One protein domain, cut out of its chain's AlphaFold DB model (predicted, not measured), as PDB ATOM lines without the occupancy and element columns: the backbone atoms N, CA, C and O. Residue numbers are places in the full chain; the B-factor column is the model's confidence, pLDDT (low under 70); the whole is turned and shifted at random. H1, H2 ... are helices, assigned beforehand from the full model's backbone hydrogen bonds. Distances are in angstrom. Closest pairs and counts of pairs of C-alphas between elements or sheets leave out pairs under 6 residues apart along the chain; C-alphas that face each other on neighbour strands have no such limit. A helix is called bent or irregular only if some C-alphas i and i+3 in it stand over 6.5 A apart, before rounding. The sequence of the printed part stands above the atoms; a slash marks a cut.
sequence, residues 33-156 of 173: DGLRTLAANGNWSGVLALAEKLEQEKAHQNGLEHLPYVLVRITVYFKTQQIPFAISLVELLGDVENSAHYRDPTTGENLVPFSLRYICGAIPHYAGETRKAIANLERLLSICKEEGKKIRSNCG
ATOM      1  N   ASP A  33     -32.833 -17.085  18.560       91.19
ATOM      2  CA  ASP A  33     -33.059 -17.236  17.120       91.19
ATOM      3  C   ASP A  33     -32.307 -16.178  16.299       91.19
ATOM      4  O   ASP A  33     -31.829 -16.464  15.194       91.19
ATOM      5  N   GLY A  34     -32.112 -14.980  16.855       90.62
ATOM      6  CA  GLY A  34     -31.235 -13.962  16.284       90.62
ATOM      7  C   GLY A  34     -29.774 -14.395  16.256       90.62
ATOM      8  O   GLY A  34     -29.124 -14.273  15.216       90.62
ATOM      9  N   LEU A  35     -29.276 -14.986  17.349       92.88
ATOM     10  CA  LEU A  35     -27.916 -15.537  17.413       92.88
ATOM     11  C   LEU A  35     -27.699 -16.615  16.344       92.88
ATOM     12  O   LEU A  35     -26.704 -16.577  15.617       92.88
ATOM     13  N   ARG A  36     -28.652 -17.545  16.198       92.38
ATOM     14  CA  ARG A  36     -28.605 -18.597  15.166       92.38
ATOM     15  C   ARG A  36     -28.592 -18.006  13.760       92.38
ATOM     16  O   ARG A  36     -27.806 -18.442  12.920       92.38
ATOM     17  N   THR A  37     -29.421 -16.993  13.513       91.12
ATOM     18  CA  THR A  37     -29.514 -16.324  12.210       91.12
ATOM     19  C   THR A  37     -28.210 -15.608  11.856       91.12
ATOM     20  O   THR A  37     -27.698 -15.776  10.749       91.12
ATOM     21  N   LEU A  38     -27.619 -14.857  12.789       91.31
ATOM     22  CA  LEU A  38     -26.341 -14.172  12.568       91.31
ATOM     23  C   LEU A  38     -25.196 -15.168  12.338       91.31
ATOM     24  O   LEU A  38     -24.411 -14.993  11.403       91.31
ATOM     25  N   ALA A  39     -25.146 -16.249  13.122       91.50
ATOM     26  CA  ALA A  39     -24.149 -17.305  12.970       91.50
ATOM     27  C   ALA A  39     -24.269 -18.024  11.616       91.50
ATOM     28  O   ALA A  39     -23.260 -18.237  10.943       91.50
ATOM     29  N   ALA A  40     -25.491 -18.333  11.166       90.69
ATOM     30  CA  ALA A  40     -25.739 -18.941   9.856       90.69
ATOM     31  C   ALA A  40     -25.285 -18.044   8.688       90.69
ATOM     32  O   ALA A  40     -24.875 -18.537   7.635       90.69
ATOM     33  N   ASN A  41     -25.313 -16.724   8.884       88.75
ATOM     34  CA  ASN A  41     -24.827 -15.747   7.911       88.75
ATOM     35  C   ASN A  41     -23.326 -15.444   8.041       88.75
ATOM     36  O   ASN A  41     -22.787 -14.720   7.207       88.75
ATOM     37  N   GLY A  42     -22.642 -16.007   9.040       89.06
ATOM     38  CA  GLY A  42     -21.222 -15.767   9.298       89.06
ATOM     39  C   GLY A  42     -20.914 -14.388   9.887       89.06
ATOM     40  O   GLY A  42     -19.751 -13.990   9.910       89.06
ATOM     41  N   ASN A  43     -21.923 -13.654  10.373       92.12
ATOM     42  CA  ASN A  43     -21.726 -12.361  11.031       92.12
ATOM     43  C   ASN A  43     -21.295 -12.563  12.494       92.12
ATOM     44  O   ASN A  43     -22.069 -12.356  13.426       92.12
ATOM     45  N   TRP A  44     -20.047 -12.990  12.700       93.25
ATOM     46  CA  TRP A  44     -19.509 -13.301  14.030       93.25
ATOM     47  C   TRP A  44     -19.401 -12.079  14.949       93.25
ATOM     48  O   TRP A  44     -19.607 -12.213  16.152       93.25
ATOM     49  N   SER A  45     -19.149 -10.888  14.400       92.31
ATOM     50  CA  SER A  45     -19.175  -9.629  15.159       92.31
ATOM     51  C   SER A  45     -20.568  -9.325  15.707       92.31
ATOM     52  O   SER A  45     -20.701  -8.935  16.863       92.31
ATOM     53  N   GLY A  46     -21.613  -9.562  14.909       91.94
ATOM     54  CA  GLY A  46     -22.992  -9.404  15.359       91.94
ATOM     55  C   GLY A  46     -23.394 -10.452  16.391       91.94
ATOM     56  O   GLY A  46     -24.070 -10.119  17.361       91.94
ATOM     57  N   VAL A  47     -22.950 -11.706  16.224       94.56
ATOM     58  CA  VAL A  47     -23.162 -12.763  17.232       94.56
ATOM     59  C   VAL A  47     -22.533 -12.359  18.565       94.56
ATOM     60  O   VAL A  47     -23.181 -12.514  19.594       94.56
ATOM     61  N   LEU A  48     -21.307 -11.819  18.556       95.12
ATOM     62  CA  LEU A  48     -20.632 -11.362  19.772       95.12
ATOM     63  C   LEU A  48     -21.425 -10.257  20.476       95.12
ATOM     64  O   LEU A  48     -21.742 -10.400  21.653       95.12
ATOM     65  N   ALA A  49     -21.797  -9.204  19.743       94.06
ATOM     66  CA  ALA A  49     -22.521  -8.066  20.304       94.06
ATOM     67  C   ALA A  49     -23.893  -8.467  20.875       94.06
ATOM     68  O   ALA A  49     -24.274  -8.030  21.960       94.06
ATOM     69  N   LEU A  50     -24.633  -9.328  20.166       94.19
ATOM     70  CA  LEU A  50     -25.925  -9.817  20.645       94.19
ATOM     71  C   LEU A  50     -25.765 -10.743  21.859       94.19
ATOM     72  O   LEU A  50     -26.541 -10.637  22.805       94.19
ATOM     73  N   ALA A  51     -24.754 -11.617  21.864       94.75
ATOM     74  CA  ALA A  51     -24.494 -12.510  22.989       94.75
ATOM     75  C   ALA A  51     -24.117 -11.732  24.255       94.75
ATOM     76  O   ALA A  51     -24.617 -12.060  25.322       94.75
ATOM     77  N   GLU A  52     -23.305 -10.676  24.146       94.06
ATOM     78  CA  GLU A  52     -22.947  -9.816  25.282       94.06
ATOM     79  C   GLU A  52     -24.164  -9.114  25.883       94.06
ATOM     80  O   GLU A  52     -24.315  -9.063  27.103       94.06
ATOM     81  N   LYS A  53     -25.065  -8.614  25.036       92.56
ATOM     82  CA  LYS A  53     -26.302  -7.983  25.497       92.56
ATOM     83  C   LYS A  53     -27.208  -8.979  26.229       92.56
ATOM     84  O   LYS A  53     -27.677  -8.679  27.324       92.56
ATOM     85  N   LEU A  54     -27.422 -10.163  25.654       92.50
ATOM     86  CA  LEU A  54     -28.260 -11.202  26.263       92.50
ATOM     87  C   LEU A  54     -27.645 -11.752  27.556       92.50
ATOM     88  O   LEU A  54     -28.357 -11.973  28.533       92.50
ATOM     89  N   GLU A  55     -26.321 -11.917  27.595       92.38
ATOM     90  CA  GLU A  55     -25.592 -12.292  28.807       92.38
ATOM     91  C   GLU A  55     -25.824 -11.269  29.920       92.38
ATOM     92  O   GLU A  55     -26.184 -11.654  31.031       92.38
ATOM     93  N   GLN A  56     -25.677  -9.973  29.619       90.44
ATOM     94  CA  GLN A  56     -25.927  -8.904  30.584       90.44
ATOM     95  C   GLN A  56     -27.373  -8.937  31.073       90.44
ATOM     96  O   GLN A  56     -27.596  -8.943  32.278       90.44
ATOM     97  N   GLU A  57     -28.362  -9.018  30.185       89.56
ATOM     98  CA  GLU A  57     -29.778  -9.091  30.574       89.56
ATOM     99  C   GLU A  57     -30.062 -10.278  31.512       89.56
ATOM    100  O   GLU A  57     -30.808 -10.139  32.486       89.56
ATOM    101  N   LYS A  58     -29.427 -11.431  31.269       87.81
ATOM    102  CA  LYS A  58     -29.630 -12.658  32.051       87.81
ATOM    103  C   LYS A  58     -28.832 -12.736  33.341       87.81
ATOM    104  O   LYS A  58     -29.347 -13.274  34.321       87.81
ATOM    105  N   ALA A  59     -27.646 -12.139  33.388       82.81
ATOM    106  CA  ALA A  59     -26.832 -12.070  34.598       82.81
ATOM    107  C   ALA A  59     -27.562 -11.355  35.752       82.81
ATOM    108  O   ALA A  59     -27.361 -11.701  36.913       82.81
ATOM    109  N   HIS A  60     -28.453 -10.405  35.441       74.19
ATOM    110  CA  HIS A  60     -29.241  -9.678  36.443       74.19
ATOM    111  C   HIS A  60     -30.458 -10.457  36.971       74.19
ATOM    112  O   HIS A  60     -30.974 -10.111  38.031       74.19
ATOM    113  N   GLN A  61     -30.949 -11.463  36.240       68.06
ATOM    114  CA  GLN A  61     -32.204 -12.156  36.563       68.06
ATOM    115  C   GLN A  61     -31.961 -13.451  37.333       68.06
ATOM    116  O   GLN A  61     -32.515 -13.637  38.411       68.06
ATOM    117  N   ASN A  62     -31.128 -14.331  36.780       63.69
ATOM    118  CA  ASN A  62     -30.853 -15.658  37.312       63.69
ATOM    119  C   ASN A  62     -29.377 -15.954  37.062       63.69
ATOM    120  O   ASN A  62     -28.948 -16.075  35.915       63.69
ATOM    121  N   GLY A  63     -28.596 -16.067  38.138       72.19
ATOM    122  CA  GLY A  63     -27.134 -16.016  38.093       72.19
ATOM    123  C   GLY A  63     -26.450 -17.015  37.154       72.19
ATOM    124  O   GLY A  63     -25.301 -16.785  36.821       72.19
ATOM    125  N   LEU A  64     -27.118 -18.072  36.675       85.50
ATOM    126  CA  LEU A  64     -26.549 -19.078  35.763       85.50
ATOM    127  C   LEU A  64     -27.180 -19.099  34.357       85.50
ATOM    128  O   LEU A  64     -26.637 -19.739  33.459       85.50
ATOM    129  N   GLU A  65     -28.276 -18.367  34.119       88.44
ATOM    130  CA  GLU A  65     -28.914 -18.289  32.787       88.44
ATOM    131  C   GLU A  65     -28.034 -17.588  31.745       88.44
ATOM    132  O   GLU A  65     -28.287 -17.684  30.546       88.44
ATOM    133  N   HIS A  66     -26.990 -16.893  32.195       90.81
ATOM    134  CA  HIS A  66     -26.031 -16.218  31.333       90.81
ATOM    135  C   HIS A  66     -25.003 -17.189  30.701       90.81
ATOM    136  O   HIS A  66     -24.433 -16.888  29.652       90.81
ATOM    137  N   LEU A  67     -24.792 -18.381  31.284       93.50
ATOM    138  CA  LEU A  67     -23.748 -19.334  30.871       93.50
ATOM    139  C   LEU A  67     -23.827 -19.802  29.402       93.50
ATOM    140  O   LEU A  67     -22.775 -19.929  28.767       93.50
ATOM    141  N   PRO A  68     -25.014 -20.044  28.806       93.31
ATOM    142  CA  PRO A  68     -25.112 -20.355  27.381       93.31
ATOM    143  C   PRO A  68     -24.561 -19.238  26.485       93.31
ATOM    144  O   PRO A  68     -23.934 -19.526  25.466       93.31
ATOM    145  N   TYR A  69     -24.724 -17.972  26.870       94.62
ATOM    146  CA  TYR A  69     -24.188 -16.842  26.107       94.62
ATOM    147  C   TYR A  69     -22.674 -16.728  26.264       94.62
ATOM    148  O   TYR A  69     -21.983 -16.451  25.283       94.62
ATOM    149  N   VAL A  70     -22.133 -17.062  27.438       94.75
ATOM    150  CA  VAL A  70     -20.679 -17.175  27.631       94.75
ATOM    151  C   VAL A  70     -20.086 -18.230  26.691       94.75
ATOM    152  O   VAL A  70     -19.093 -17.974  26.009       94.75
ATOM    153  N   LEU A  71     -20.737 -19.390  26.562       95.25
ATOM    154  CA  LEU A  71     -20.347 -20.424  25.599       95.25
ATOM    155  C   LEU A  71     -20.363 -19.908  24.147       95.25
ATOM    156  O   LEU A  71     -19.446 -20.201  23.372       95.25
ATOM    157  N   VAL A  72     -21.382 -19.128  23.770       95.88
ATOM    158  CA  VAL A  72     -21.459 -18.498  22.442       95.88
ATOM    159  C   VAL A  72     -20.286 -17.543  22.228       95.88
ATOM    160  O   VAL A  72     -19.619 -17.636  21.197       95.88
ATOM    161  N   ARG A  73     -19.966 -16.681  23.198       96.56
ATOM    162  CA  ARG A  73     -18.831 -15.746  23.114       96.56
ATOM    163  C   ARG A  73     -17.499 -16.472  22.958       96.56
ATOM    164  O   ARG A  73     -16.737 -16.151  22.048       96.56
ATOM    165  N   ILE A  74     -17.254 -17.512  23.758       95.81
ATOM    166  CA  ILE A  74     -16.060 -18.358  23.618       95.81
ATOM    167  C   ILE A  74     -15.988 -18.959  22.206       95.81
ATOM    168  O   ILE A  74     -14.942 -18.916  21.558       95.81
ATOM    169  N   THR A  75     -17.112 -19.456  21.686       94.56
ATOM    170  CA  THR A  75     -17.189 -19.998  20.321       94.56
ATOM    171  C   THR A  75     -16.834 -18.943  19.272       94.56
ATOM    172  O   THR A  75     -16.089 -19.239  18.335       94.56
ATOM    173  N   VAL A  76     -17.315 -17.705  19.425       96.38
ATOM    174  CA  VAL A  76     -16.970 -16.591  18.530       96.38
ATOM    175  C   VAL A  76     -15.475 -16.273  18.585       96.38
ATOM    176  O   VAL A  76     -14.855 -16.099  17.533       96.38
ATOM    177  N   TYR A  77     -14.864 -16.253  19.770       96.69
ATOM    178  CA  TYR A  77     -13.421 -16.044  19.904       96.69
ATOM    179  C   TYR A  77     -12.609 -17.135  19.202       96.69
ATOM    180  O   TYR A  77     -11.683 -16.818  18.458       96.69
ATOM    181  N   PHE A  78     -13.001 -18.407  19.318       93.75
ATOM    182  CA  PHE A  78     -12.376 -19.482  18.542       93.75
ATOM    183  C   PHE A  78     -12.560 -19.298  17.030       93.75
ATOM    184  O   PHE A  78     -11.602 -19.438  16.269       93.75
ATOM    185  N   LYS A  79     -13.769 -18.946  16.576       92.50
ATOM    186  CA  LYS A  79     -14.062 -18.722  15.149       92.50
ATOM    187  C   LYS A  79     -13.283 -17.554  14.553       92.50
ATOM    188  O   LYS A  79     -12.928 -17.608  13.380       92.50
ATOM    189  N   THR A  80     -13.005 -16.533  15.352       94.81
ATOM    190  CA  THR A  80     -12.260 -15.336  14.941       94.81
ATOM    191  C   THR A  80     -10.769 -15.407  15.283       94.81
ATOM    192  O   THR A  80     -10.066 -14.421  15.109       94.81
ATOM    193  N   GLN A  81     -10.274 -16.568  15.741       94.62
ATOM    194  CA  GLN A  81      -8.878 -16.797  16.153       94.62
ATOM    195  C   GLN A  81      -8.386 -15.877  17.286       94.62
ATOM    196  O   GLN A  81      -7.190 -15.717  17.516       94.62
ATOM    197  N   GLN A  82      -9.313 -15.323  18.057       95.81
ATOM    198  CA  GLN A  82      -9.072 -14.456  19.203       95.81
ATOM    199  C   GLN A  82      -8.914 -15.276  20.492       95.81
ATOM    200  O   GLN A  82      -9.588 -15.050  21.494       95.81
ATOM    201  N   ILE A  83      -8.008 -16.255  20.460       94.94
ATOM    202  CA  ILE A  83      -7.808 -17.238  21.538       94.94
ATOM    203  C   ILE A  83      -7.514 -16.606  22.912       94.94
ATOM    204  O   ILE A  83      -8.092 -17.081  23.890       94.94
ATOM    205  N   PRO A  84      -6.710 -15.528  23.035       96.06
ATOM    206  CA  PRO A  84      -6.455 -14.906  24.336       96.06
ATOM    207  C   PRO A  84      -7.729 -14.437  25.048       96.06
ATOM    208  O   PRO A  84      -7.862 -14.623  26.251       96.06
ATOM    209  N   PHE A  85      -8.708 -13.913  24.305       95.81
ATOM    210  CA  PHE A  85      -9.982 -13.480  24.882       95.81
ATOM    211  C   PHE A  85     -10.828 -14.658  25.376       95.81
ATOM    212  O   PHE A  85     -11.474 -14.551  26.415       95.81
ATOM    213  N   ALA A  86     -10.788 -15.800  24.679       95.75
ATOM    214  CA  ALA A  86     -11.436 -17.024  25.147       95.75
ATOM    215  C   ALA A  86     -10.819 -17.531  26.458       95.75
ATOM    216  O   ALA A  86     -11.554 -17.930  27.358       95.75
ATOM    217  N   ILE A  87      -9.485 -17.491  26.567       95.25
ATOM    218  CA  ILE A  87      -8.764 -17.875  27.787       95.25
ATOM    219  C   ILE A  87      -9.185 -16.961  28.941       95.25
ATOM    220  O   ILE A  87      -9.676 -17.464  29.947       95.25
ATOM    221  N   SER A  88      -9.099 -15.639  28.767       96.25
ATOM    222  CA  SER A  88      -9.476 -14.683  29.815       96.25
ATOM    223  C   SER A  88     -10.940 -14.812  30.237       96.25
ATOM    224  O   SER A  88     -11.251 -14.733  31.420       96.25
ATOM    225  N   LEU A  89     -11.855 -15.059  29.296       94.69
ATOM    226  CA  LEU A  89     -13.267 -15.264  29.621       94.69
ATOM    227  C   LEU A  89     -13.488 -16.533  30.462       94.69
ATOM    228  O   LEU A  89     -14.297 -16.534  31.385       94.69
ATOM    229  N   VAL A  90     -12.748 -17.604  30.179       93.94
ATOM    230  CA  VAL A  90     -12.813 -18.854  30.951       93.94
ATOM    231  C   VAL A  90     -12.158 -18.703  32.324       93.94
ATOM    232  O   VAL A  90     -12.658 -19.259  33.295       93.94
ATOM    233  N   GLU A  91     -11.090 -17.916  32.434       92.81
ATOM    234  CA  GLU A  91     -10.492 -17.558  33.724       92.81
ATOM    235  C   GLU A  91     -11.470 -16.764  34.601       92.81
ATOM    236  O   GLU A  91     -11.572 -17.037  35.796       92.81
ATOM    237  N   LEU A  92     -12.240 -15.842  34.008       92.81
ATOM    238  CA  LEU A  92     -13.275 -15.073  34.711       92.81
ATOM    239  C   LEU A  92     -14.431 -15.946  35.222       92.81
ATOM    240  O   LEU A  92     -14.973 -15.661  36.287       92.81
ATOM    241  N   LEU A  93     -14.793 -17.017  34.504       91.31
ATOM    242  CA  LEU A  93     -15.786 -17.993  34.975       91.31
ATOM    243  C   LEU A  93     -15.317 -18.771  36.217       91.31
ATOM    244  O   LEU A  93     -16.149 -19.271  36.983       91.31
ATOM    245  N   GLY A  94     -14.002 -18.892  36.408       91.56
ATOM    246  CA  GLY A  94     -13.393 -19.641  37.499       91.56
ATOM    247  C   GLY A  94     -13.569 -21.161  37.377       91.56
ATOM    248  O   GLY A  94     -13.669 -21.726  36.287       91.56
ATOM    249  N   ASP A  95     -13.573 -21.851  38.521       90.25
ATOM    250  CA  ASP A  95     -13.703 -23.311  38.569       90.25
ATOM    251  C   ASP A  95     -15.162 -23.757  38.362       90.25
ATOM    252  O   ASP A  95     -15.921 -23.950  39.314       90.25
ATOM    253  N   VAL A  96     -15.540 -23.957  37.096       91.94
ATOM    254  CA  VAL A  96     -16.869 -24.450  36.683       91.94
ATOM    255  C   VAL A  96     -17.176 -25.885  37.128       91.94
ATOM    256  O   VAL A  96     -18.312 -26.346  37.039       91.94
ATOM    257  N   GLU A  97     -16.169 -26.621  37.596       88.19
ATOM    258  CA  GLU A  97     -16.246 -28.048  37.884       88.19
ATOM    259  C   GLU A  97     -16.446 -28.351  39.374       88.19
ATOM    260  O   GLU A  97     -17.181 -29.280  39.738       88.19
ATOM    261  N   ASN A  98     -15.765 -27.598  40.240       86.25
ATOM    262  CA  ASN A  98     -15.749 -27.844  41.683       86.25
ATOM    263  C   ASN A  98     -16.363 -26.714  42.506       86.25
ATOM    264  O   ASN A  98     -16.629 -26.926  43.689       86.25
ATOM    265  N   SER A  99     -16.623 -25.542  41.919       89.69
ATOM    266  CA  SER A  99     -17.253 -24.451  42.661       89.69
ATOM    267  C   SER A  99     -18.683 -24.807  43.069       89.69
ATOM    268  O   SER A  99     -19.493 -25.261  42.258       89.69
ATOM    269  N   ALA A 100     -19.012 -24.544  44.336       88.12
ATOM    270  CA  ALA A 100     -20.368 -24.682  44.861       88.12
ATOM    271  C   ALA A 100     -21.358 -23.723  44.176       88.12
ATOM    272  O   ALA A 100     -22.548 -24.011  44.141       88.12
ATOM    273  N   HIS A 101     -20.868 -22.624  43.589       89.12
ATOM    274  CA  HIS A 101     -21.690 -21.655  42.858       89.12
ATOM    275  C   HIS A 101     -22.438 -22.278  41.670       89.12
ATOM    276  O   HIS A 101     -23.528 -21.841  41.316       89.12
ATOM    277  N   TYR A 102     -21.856 -23.319  41.075       91.50
ATOM    278  CA  TYR A 102     -22.388 -24.006  39.904       91.50
ATOM    279  C   TYR A 102     -23.140 -25.289  40.248       91.50
ATOM    280  O   TYR A 102     -23.468 -26.065  39.350       91.50
ATOM    281  N   ARG A 103     -23.387 -25.551  41.533       91.19
ATOM    282  CA  ARG A 103     -24.088 -26.753  41.972       91.19
ATOM    283  C   ARG A 103     -25.499 -26.432  42.413       91.19
ATOM    284  O   ARG A 103     -25.729 -25.464  43.132       91.19
ATOM    285  N   ASP A 104     -26.422 -27.295  42.020       88.69
ATOM    286  CA  ASP A 104     -27.758 -27.299  42.588       88.69
ATOM    287  C   ASP A 104     -27.652 -27.600  44.095       88.69
ATOM    288  O   ASP A 104     -27.058 -28.616  44.474       88.69
ATOM    289  N   PRO A 105     -28.189 -26.742  44.980       87.12
ATOM    290  CA  PRO A 105     -28.079 -26.938  46.423       87.12
ATOM    291  C   PRO A 105     -28.868 -28.155  46.930       87.12
ATOM    292  O   PRO A 105     -28.594 -28.648  48.022       87.12
ATOM    293  N   THR A 106     -29.839 -28.638  46.156       88.81
ATOM    294  CA  THR A 106     -30.729 -29.750  46.500       88.81
ATOM    295  C   THR A 106     -30.219 -31.065  45.923       88.81
ATOM    296  O   THR A 106     -30.120 -32.056  46.644       88.81
ATOM    297  N   THR A 107     -29.893 -31.097  44.629       88.06
ATOM    298  CA  THR A 107     -29.471 -32.329  43.937       88.06
ATOM    299  C   THR A 107     -27.955 -32.524  43.948       88.06
ATOM    300  O   THR A 107     -27.468 -33.639  43.756       88.06
ATOM    301  N   GLY A 108     -27.189 -31.454  44.181       87.38
ATOM    302  CA  GLY A 108     -25.730 -31.449  44.089       87.38
ATOM    303  C   GLY A 108     -25.200 -31.546  42.655       87.38
ATOM    304  O   GLY A 108     -23.981 -31.649  42.468       87.38
ATOM    305  N   GLU A 109     -26.080 -31.538  41.650       88.25
ATOM    306  CA  GLU A 109     -25.721 -31.637  40.237       88.25
ATOM    307  C   GLU A 109     -25.039 -30.362  39.747       88.25
ATOM    308  O   GLU A 109     -25.288 -29.268  40.249       88.25
ATOM    309  N   ASN A 110     -24.148 -30.506  38.766       91.06
ATOM    310  CA  ASN A 110     -23.508 -29.355  38.144       91.06
ATOM    311  C   ASN A 110     -24.467 -28.742  37.112       91.06
ATOM    312  O   ASN A 110     -24.856 -29.410  36.157       91.06
ATOM    313  N   LEU A 111     -24.821 -27.475  37.315       91.62
ATOM    314  CA  LEU A 111     -25.762 -26.710  36.498       91.62
ATOM    315  C   LEU A 111     -25.118 -26.122  35.231       91.62
ATOM    316  O   LEU A 111     -25.818 -25.617  34.354       91.62
ATOM    317  N   VAL A 112     -23.789 -26.172  35.113       92.88
ATOM    318  CA  VAL A 112     -23.065 -25.665  33.943       92.88
ATOM    319  C   VAL A 112     -23.280 -26.615  32.760       92.88
ATOM    320  O   VAL A 112     -23.047 -27.822  32.893       92.88
ATOM    321  N   PRO A 113     -23.642 -26.101  31.567       92.12
ATOM    322  CA  PRO A 113     -23.782 -26.927  30.373       92.12
ATOM    323  C   PRO A 113     -22.524 -27.756  30.088       92.12
ATOM    324  O   PRO A 113     -21.407 -27.235  30.110       92.12
ATOM    325  N   PHE A 114     -22.698 -29.039  29.754       92.19
ATOM    326  CA  PHE A 114     -21.576 -29.952  29.490       92.19
ATOM    327  C   PHE A 114     -20.607 -29.423  28.422       92.19
ATOM    328  O   PHE A 114     -19.395 -29.566  28.554       92.19
ATOM    329  N   SER A 115     -21.122 -28.768  27.380       93.50
ATOM    330  CA  SER A 115     -20.310 -28.136  26.334       93.50
ATOM    331  C   SER A 115     -19.377 -27.055  26.883       93.50
ATOM    332  O   SER A 115     -18.221 -26.985  26.470       93.50
ATOM    333  N   LEU A 116     -19.845 -26.245  27.836       94.69
ATOM    334  CA  LEU A 116     -19.021 -25.229  28.487       94.69
ATOM    335  C   LEU A 116     -17.974 -25.882  29.394       94.69
ATOM    336  O   LEU A 116     -16.797 -25.551  29.292       94.69
ATOM    337  N   ARG A 117     -18.370 -26.889  30.178       94.94
ATOM    338  CA  ARG A 117     -17.456 -27.702  31.002       94.94
ATOM    339  C   ARG A 117     -16.329 -28.322  30.169       94.94
ATOM    340  O   ARG A 117     -15.157 -28.214  30.524       94.94
ATOM    341  N   TYR A 118     -16.669 -28.908  29.020       95.12
ATOM    342  CA  TYR A 118     -15.706 -29.475  28.073       95.12
ATOM    343  C   TYR A 118     -14.710 -28.427  27.565       95.12
ATOM    344  O   TYR A 118     -13.503 -28.666  27.586       95.12
ATOM    345  N   ILE A 119     -15.196 -27.254  27.149       94.75
ATOM    346  CA  ILE A 119     -14.326 -26.174  26.677       94.75
ATOM    347  C   ILE A 119     -13.420 -25.675  27.802       94.75
ATOM    348  O   ILE A 119     -12.216 -25.578  27.587       94.75
ATOM    349  N   CYS A 120     -13.944 -25.439  29.006       94.69
ATOM    350  CA  CYS A 120     -13.134 -25.078  30.173       94.69
ATOM    351  C   CYS A 120     -12.048 -26.130  30.459       94.69
ATOM    352  O   CYS A 120     -10.913 -25.783  30.779       94.69
ATOM    353  N   GLY A 121     -12.364 -27.415  30.274       94.88
ATOM    354  CA  GLY A 121     -11.391 -28.501  30.363       94.88
ATOM    355  C   GLY A 121     -10.311 -28.459  29.277       94.88
ATOM    356  O   GLY A 121      -9.159 -28.771  29.563       94.88
ATOM    357  N   ALA A 122     -10.653 -28.037  28.057       95.12
ATOM    358  CA  ALA A 122      -9.744 -27.979  26.912       95.12
ATOM    359  C   ALA A 122      -8.887 -26.699  26.848       95.12
ATOM    360  O   ALA A 122      -7.783 -26.731  26.308       95.12
ATOM    361  N   ILE A 123      -9.359 -25.580  27.405       94.81
ATOM    362  CA  ILE A 123      -8.695 -24.265  27.368       94.81
ATOM    363  C   ILE A 123      -7.218 -24.283  27.789       94.81
ATOM    364  O   ILE A 123      -6.419 -23.672  27.077       94.81
ATOM    365  N   PRO A 124      -6.794 -25.017  28.839       95.00
ATOM    366  CA  PRO A 124      -5.383 -25.085  29.211       95.00
ATOM    367  C   PRO A 124      -4.462 -25.536  28.069       95.00
ATOM    368  O   PRO A 124      -3.326 -25.085  27.995       95.00
ATOM    369  N   HIS A 125      -4.937 -26.358  27.125       96.38
ATOM    370  CA  HIS A 125      -4.145 -26.755  25.958       96.38
ATOM    371  C   HIS A 125      -3.771 -25.547  25.090       96.38
ATOM    372  O   HIS A 125      -2.619 -25.421  24.676       96.38
ATOM    373  N   TYR A 126      -4.715 -24.627  24.882       93.12
ATOM    374  CA  TYR A 126      -4.499 -23.396  24.121       93.12
ATOM    375  C   TYR A 126      -3.586 -22.396  24.843       93.12
ATOM    376  O   TYR A 126      -2.982 -21.548  24.192       93.12
ATOM    377  N   ALA A 127      -3.436 -22.528  26.164       93.31
ATOM    378  CA  ALA A 127      -2.466 -21.790  26.974       93.31
ATOM    379  C   ALA A 127      -1.090 -22.493  27.081       93.31
ATOM    380  O   ALA A 127      -0.201 -22.015  27.777       93.31
ATOM    381  N   GLY A 128      -0.893 -23.639  26.412       94.69
ATOM    382  CA  GLY A 128       0.342 -24.434  26.477       94.69
ATOM    383  C   GLY A 128       0.386 -25.470  27.612       94.69
ATOM    384  O   GLY A 128       1.291 -26.302  27.670       94.69
ATOM    385  N   GLU A 129      -0.629 -25.519  28.472       96.12
ATOM    386  CA  GLU A 129      -0.767 -26.449  29.598       96.12
ATOM    387  C   GLU A 129      -1.463 -27.764  29.184       96.12
ATOM    388  O   GLU A 129      -2.457 -28.200  29.769       96.12
ATOM    389  N   THR A 130      -0.929 -28.451  28.169       96.81
ATOM    390  CA  THR A 130      -1.572 -29.651  27.585       96.81
ATOM    391  C   THR A 130      -1.829 -30.766  28.606       96.81
ATOM    392  O   THR A 130      -2.882 -31.399  28.577       96.81
ATOM    393  N   ARG A 131      -0.909 -30.996  29.554       97.12
ATOM    394  CA  ARG A 131      -1.096 -32.025  30.599       97.12
ATOM    395  C   ARG A 131      -2.309 -31.739  31.483       97.12
ATOM    396  O   ARG A 131      -3.035 -32.661  31.835       97.12
ATOM    397  N   LYS A 132      -2.537 -30.468  31.813       95.62
ATOM    398  CA  LYS A 132      -3.689 -30.035  32.608       95.62
ATOM    399  C   LYS A 132      -4.985 -30.202  31.825       95.62
ATOM    400  O   LYS A 132      -5.960 -30.682  32.387       95.62
ATOM    401  N   ALA A 133      -4.977 -29.893  30.528       96.62
ATOM    402  CA  ALA A 133      -6.136 -30.141  29.674       96.62
ATOM    403  C   ALA A 133      -6.502 -31.632  29.612       96.62
ATOM    404  O   ALA A 133      -7.662 -31.983  29.798       96.62
ATOM    405  N   ILE A 134      -5.514 -32.518  29.432       96.94
ATOM    406  CA  ILE A 134      -5.738 -33.973  29.450       96.94
ATOM    407  C   ILE A 134      -6.350 -34.405  30.785       96.94
ATOM    408  O   ILE A 134      -7.407 -35.029  30.786       96.94
ATOM    409  N   ALA A 135      -5.751 -34.007  31.911       95.88
ATOM    410  CA  ALA A 135      -6.262 -34.354  33.237       95.88
ATOM    411  C   ALA A 135      -7.706 -33.860  33.455       95.88
ATOM    412  O   ALA A 135      -8.551 -34.598  33.967       95.88
ATOM    413  N   ASN A 136      -8.019 -32.636  33.020       94.56
ATOM    414  CA  ASN A 136      -9.366 -32.075  33.112       94.56
ATOM    415  C   ASN A 136     -10.380 -32.873  32.276       94.56
ATOM    416  O   ASN A 136     -11.472 -33.188  32.754       94.56
ATOM    417  N   LEU A 137     -10.023 -33.228  31.040       95.31
ATOM    418  CA  LEU A 137     -10.889 -33.992  30.141       95.31
ATOM    419  C   LEU A 137     -11.074 -35.443  30.616       95.31
ATOM    420  O   LEU A 137     -12.188 -35.962  30.578       95.31
ATOM    421  N   GLU A 138     -10.030 -36.092  31.132       95.56
ATOM    422  CA  GLU A 138     -10.117 -37.430  31.732       95.56
ATOM    423  C   GLU A 138     -11.037 -37.451  32.957       95.56
ATOM    424  O   GLU A 138     -11.829 -38.385  33.141       95.56
ATOM    425  N   ARG A 139     -10.993 -36.393  33.774       93.31
ATOM    426  CA  ARG A 139     -11.913 -36.214  34.898       93.31
ATOM    427  C   ARG A 139     -13.361 -36.105  34.421       93.31
ATOM    428  O   ARG A 139     -14.225 -36.807  34.944       93.31
ATOM    429  N   LEU A 140     -13.624 -35.281  33.404       92.62
ATOM    430  CA  LEU A 140     -14.953 -35.143  32.800       92.62
ATOM    431  C   LEU A 140     -15.477 -36.468  32.237       92.62
ATOM    432  O   LEU A 140     -16.626 -36.838  32.485       92.62
ATOM    433  N   LEU A 141     -14.629 -37.224  31.539       93.06
ATOM    434  CA  LEU A 141     -14.976 -38.553  31.030       93.06
ATOM    435  C   LEU A 141     -15.299 -39.535  32.160       93.06
ATOM    436  O   LEU A 141     -16.208 -40.355  32.026       93.06
ATOM    437  N   SER A 142     -14.573 -39.459  33.274       92.38
ATOM    438  CA  SER A 142     -14.829 -40.294  34.451       92.38
ATOM    439  C   SER A 142     -16.195 -39.984  35.067       92.38
ATOM    440  O   SER A 142     -16.942 -40.912  35.365       92.38
ATOM    441  N   ILE A 143     -16.573 -38.704  35.159       88.50
ATOM    442  CA  ILE A 143     -17.907 -38.283  35.617       88.50
ATOM    443  C   ILE A 143     -19.003 -38.866  34.713       88.50
ATOM    444  O   ILE A 143     -19.929 -39.504  35.213       88.50
ATOM    445  N   CYS A 144     -18.852 -38.756  33.388       87.12
ATOM    446  CA  CYS A 144     -19.824 -39.298  32.430       87.12
ATOM    447  C   CYS A 144     -20.010 -40.818  32.580       87.12
ATOM    448  O   CYS A 144     -21.121 -41.338  32.461       87.12
ATOM    449  N   LYS A 145     -18.921 -41.555  32.849       89.62
ATOM    450  CA  LYS A 145     -18.980 -43.006  33.085       89.62
ATOM    451  C   LYS A 145     -19.780 -43.340  34.340       89.62
ATOM    452  O   LYS A 145     -20.581 -44.273  34.308       89.62
ATOM    453  N   GLU A 146     -19.571 -42.605  35.428       87.44
ATOM    454  CA  GLU A 146     -20.294 -42.831  36.683       87.44
ATOM    455  C   GLU A 146     -21.779 -42.465  36.569       87.44
ATOM    456  O   GLU A 146     -22.635 -43.226  37.019       87.44
ATOM    457  N   GLU A 147     -22.114 -41.362  35.898       84.38
ATOM    458  CA  GLU A 147     -23.506 -40.997  35.597       84.38
ATOM    459  C   GLU A 147     -24.196 -42.070  34.739       84.38
ATOM    460  O   GLU A 147     -25.294 -42.521  35.067       84.38
ATOM    461  N   GLY A 148     -23.515 -42.591  33.712       81.94
ATOM    462  CA  GLY A 148     -24.025 -43.697  32.897       81.94
ATOM    463  C   GLY A 148     -24.263 -44.992  33.689       81.94
ATOM    464  O   GLY A 148     -25.244 -45.699  33.443       81.94
ATOM    465  N   LYS A 149     -23.407 -45.306  34.673       82.56
ATOM    466  CA  LYS A 149     -23.612 -46.446  35.588       82.56
ATOM    467  C   LYS A 149     -24.825 -46.238  36.491       82.56
ATOM    468  O   LYS A 149     -25.608 -47.172  36.650       82.56
ATOM    469  N   LYS A 150     -25.007 -45.036  37.050       78.38
ATOM    470  CA  LYS A 150     -26.169 -44.692  37.889       78.38
ATOM    471  C   LYS A 150     -27.478 -44.845  37.124       78.38
ATOM    472  O   LYS A 150     -28.395 -45.481  37.629       78.38
ATOM    473  N   ILE A 151     -27.537 -44.350  35.885       76.56
ATOM    474  CA  ILE A 151     -28.710 -44.518  35.015       76.56
ATOM    475  C   ILE A 151     -28.988 -46.007  34.790       76.56
ATOM    476  O   ILE A 151     -30.105 -46.463  35.011       76.56
ATOM    477  N   ARG A 152     -27.966 -46.799  34.438       72.06
ATOM    478  CA  ARG A 152     -28.121 -48.249  34.235       72.06
ATOM    479  C   ARG A 152     -28.594 -48.978  35.500       72.06
ATOM    480  O   ARG A 152     -29.406 -49.888  35.397       72.06
ATOM    481  N   SER A 153     -28.102 -48.580  36.673       72.62
ATOM    482  CA  SER A 153     -28.498 -49.154  37.963       72.62
ATOM    483  C   SER A 153     -29.928 -48.769  38.358       72.62
ATOM    484  O   SER A 153     -30.666 -49.619  38.843       72.62
ATOM    485  N   ASN A 154     -30.344 -47.522  38.115       61.44
ATOM    486  CA  ASN A 154     -31.696 -47.045  38.421       61.44
ATOM    487  C   ASN A 154     -32.742 -47.597  37.441       61.44
ATOM    488  O   ASN A 154     -33.851 -47.936  37.846       61.44
ATOM    489  N   CYS A 155     -32.386 -47.762  36.165       53.59
ATOM    490  CA  CYS A 155     -33.230 -48.433  35.176       53.59
ATOM    491  C   CYS A 155     -33.272 -49.961  35.365       53.59
ATOM    492  O   CYS A 155     -34.133 -50.609  34.789       53.59
ATOM    493  N   GLY A 156     -32.391 -50.545  36.184       51.56
ATOM    494  CA  GLY A 156     -32.408 -51.972  36.527       51.56
ATOM    495  C   GLY A 156     -33.529 -52.393  37.489       51.56
ATOM    496  O   GLY A 156     -33.715 -53.589  37.696       51.56
TER     497      GLY A 156
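AT A GLANCE: This is residues 33 to 156 of the 173 residues of an uncharacterized protein of Angomonas deanei (UniProt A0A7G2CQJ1). Four helices, H1 to H4, fold back and forth on one another in a zigzag of hairpins; H5 packs at a slant on H3 and H4, and the long H6 folds back along H5, then runs on past it, so that its residues 145 to 156 stick out as a free arm. A long loop, residues 94 to 113, joins H4 to H5. The printed part has 124 residues with six named helices, H1 to H6 in chain order, and no named strand; its class is all helix. It is only just compact, close to loose, with a radius of gyration of the C-alphas of 16.1 A, and its C-alphas span 47 by 36 by 26 A.

HOW THE PARTS SIT: Begin with the longest helix, H6, residues 130 to 156, which touches H5, residues 114 to 126, with residues 130 to 140 alone. Look at the C-alphas of Gly 121 and Asn 136, their closest, 4.9 A apart; the two helices form a hairpin at a shallow tilt of 21 degrees, opposite ways. H5 is a hub together with H3, residues 67 to 79, each touching three helices. H5 touches H3 through its residues 115 to 116 alone, the closest C-alphas being those of Leu 71 and Leu 116, 5.8 A apart, at a steep tilt of 39 degrees, the same way. H5 also touches H4, residues 83 to 93, closest at the C-alphas of Val 90 and Cys 120, 6.3 A apart, at a steep tilt of 53 degrees. H3 and H4 form a hairpin at a shallow tilt of 16 degrees, with the C-alphas of Ile 74 and Ala 86 closest at 5.0 A. H3 also touches H2, residues 44 to 59, and the two form a hairpin at a shallow tilt of 19 degrees; look at the C-alphas of Ala 51 and Tyr 69, their closest, 5.3 A apart. H1, residues 33 to 40, touches H2 in a hairpin at a shallow tilt of 27 degrees, closest at the C-alphas of Leu 35 and Val 47, 5.5 A. H6 and H3 are apart, for instance. Each O i to N i+4 pair is within hydrogen-bond range in H1, H2, H3, H4 and H6; in H5 6 of 9 are.

IN THESE COORDINATES: Find C-alpha 130 at (-1.572, -29.651, 27.585); from there H6 runs 39.1 A to C-alpha 156 at (-32.408, -51.972, 36.527). H2 measures 21.9 A, H5 19.1 A, H3 18.5 A and H4 15.6 A. H5 is irregular: C-alphas 121 and 124 are 7.0 A apart. H1 begins at C-alpha 33, (-33.059, -17.236, 17.120), and is 10.5 A long.

THE WHOLE: The C-alphas farthest apart are those of Ser 45 and Gly 156, 49.2 A. The printed part has no cut, and its one long link is H4 to H5. Mean pLDDT of the printed part is 90.2; look for values under 70 at residues 61 to 62 and 154 to 156.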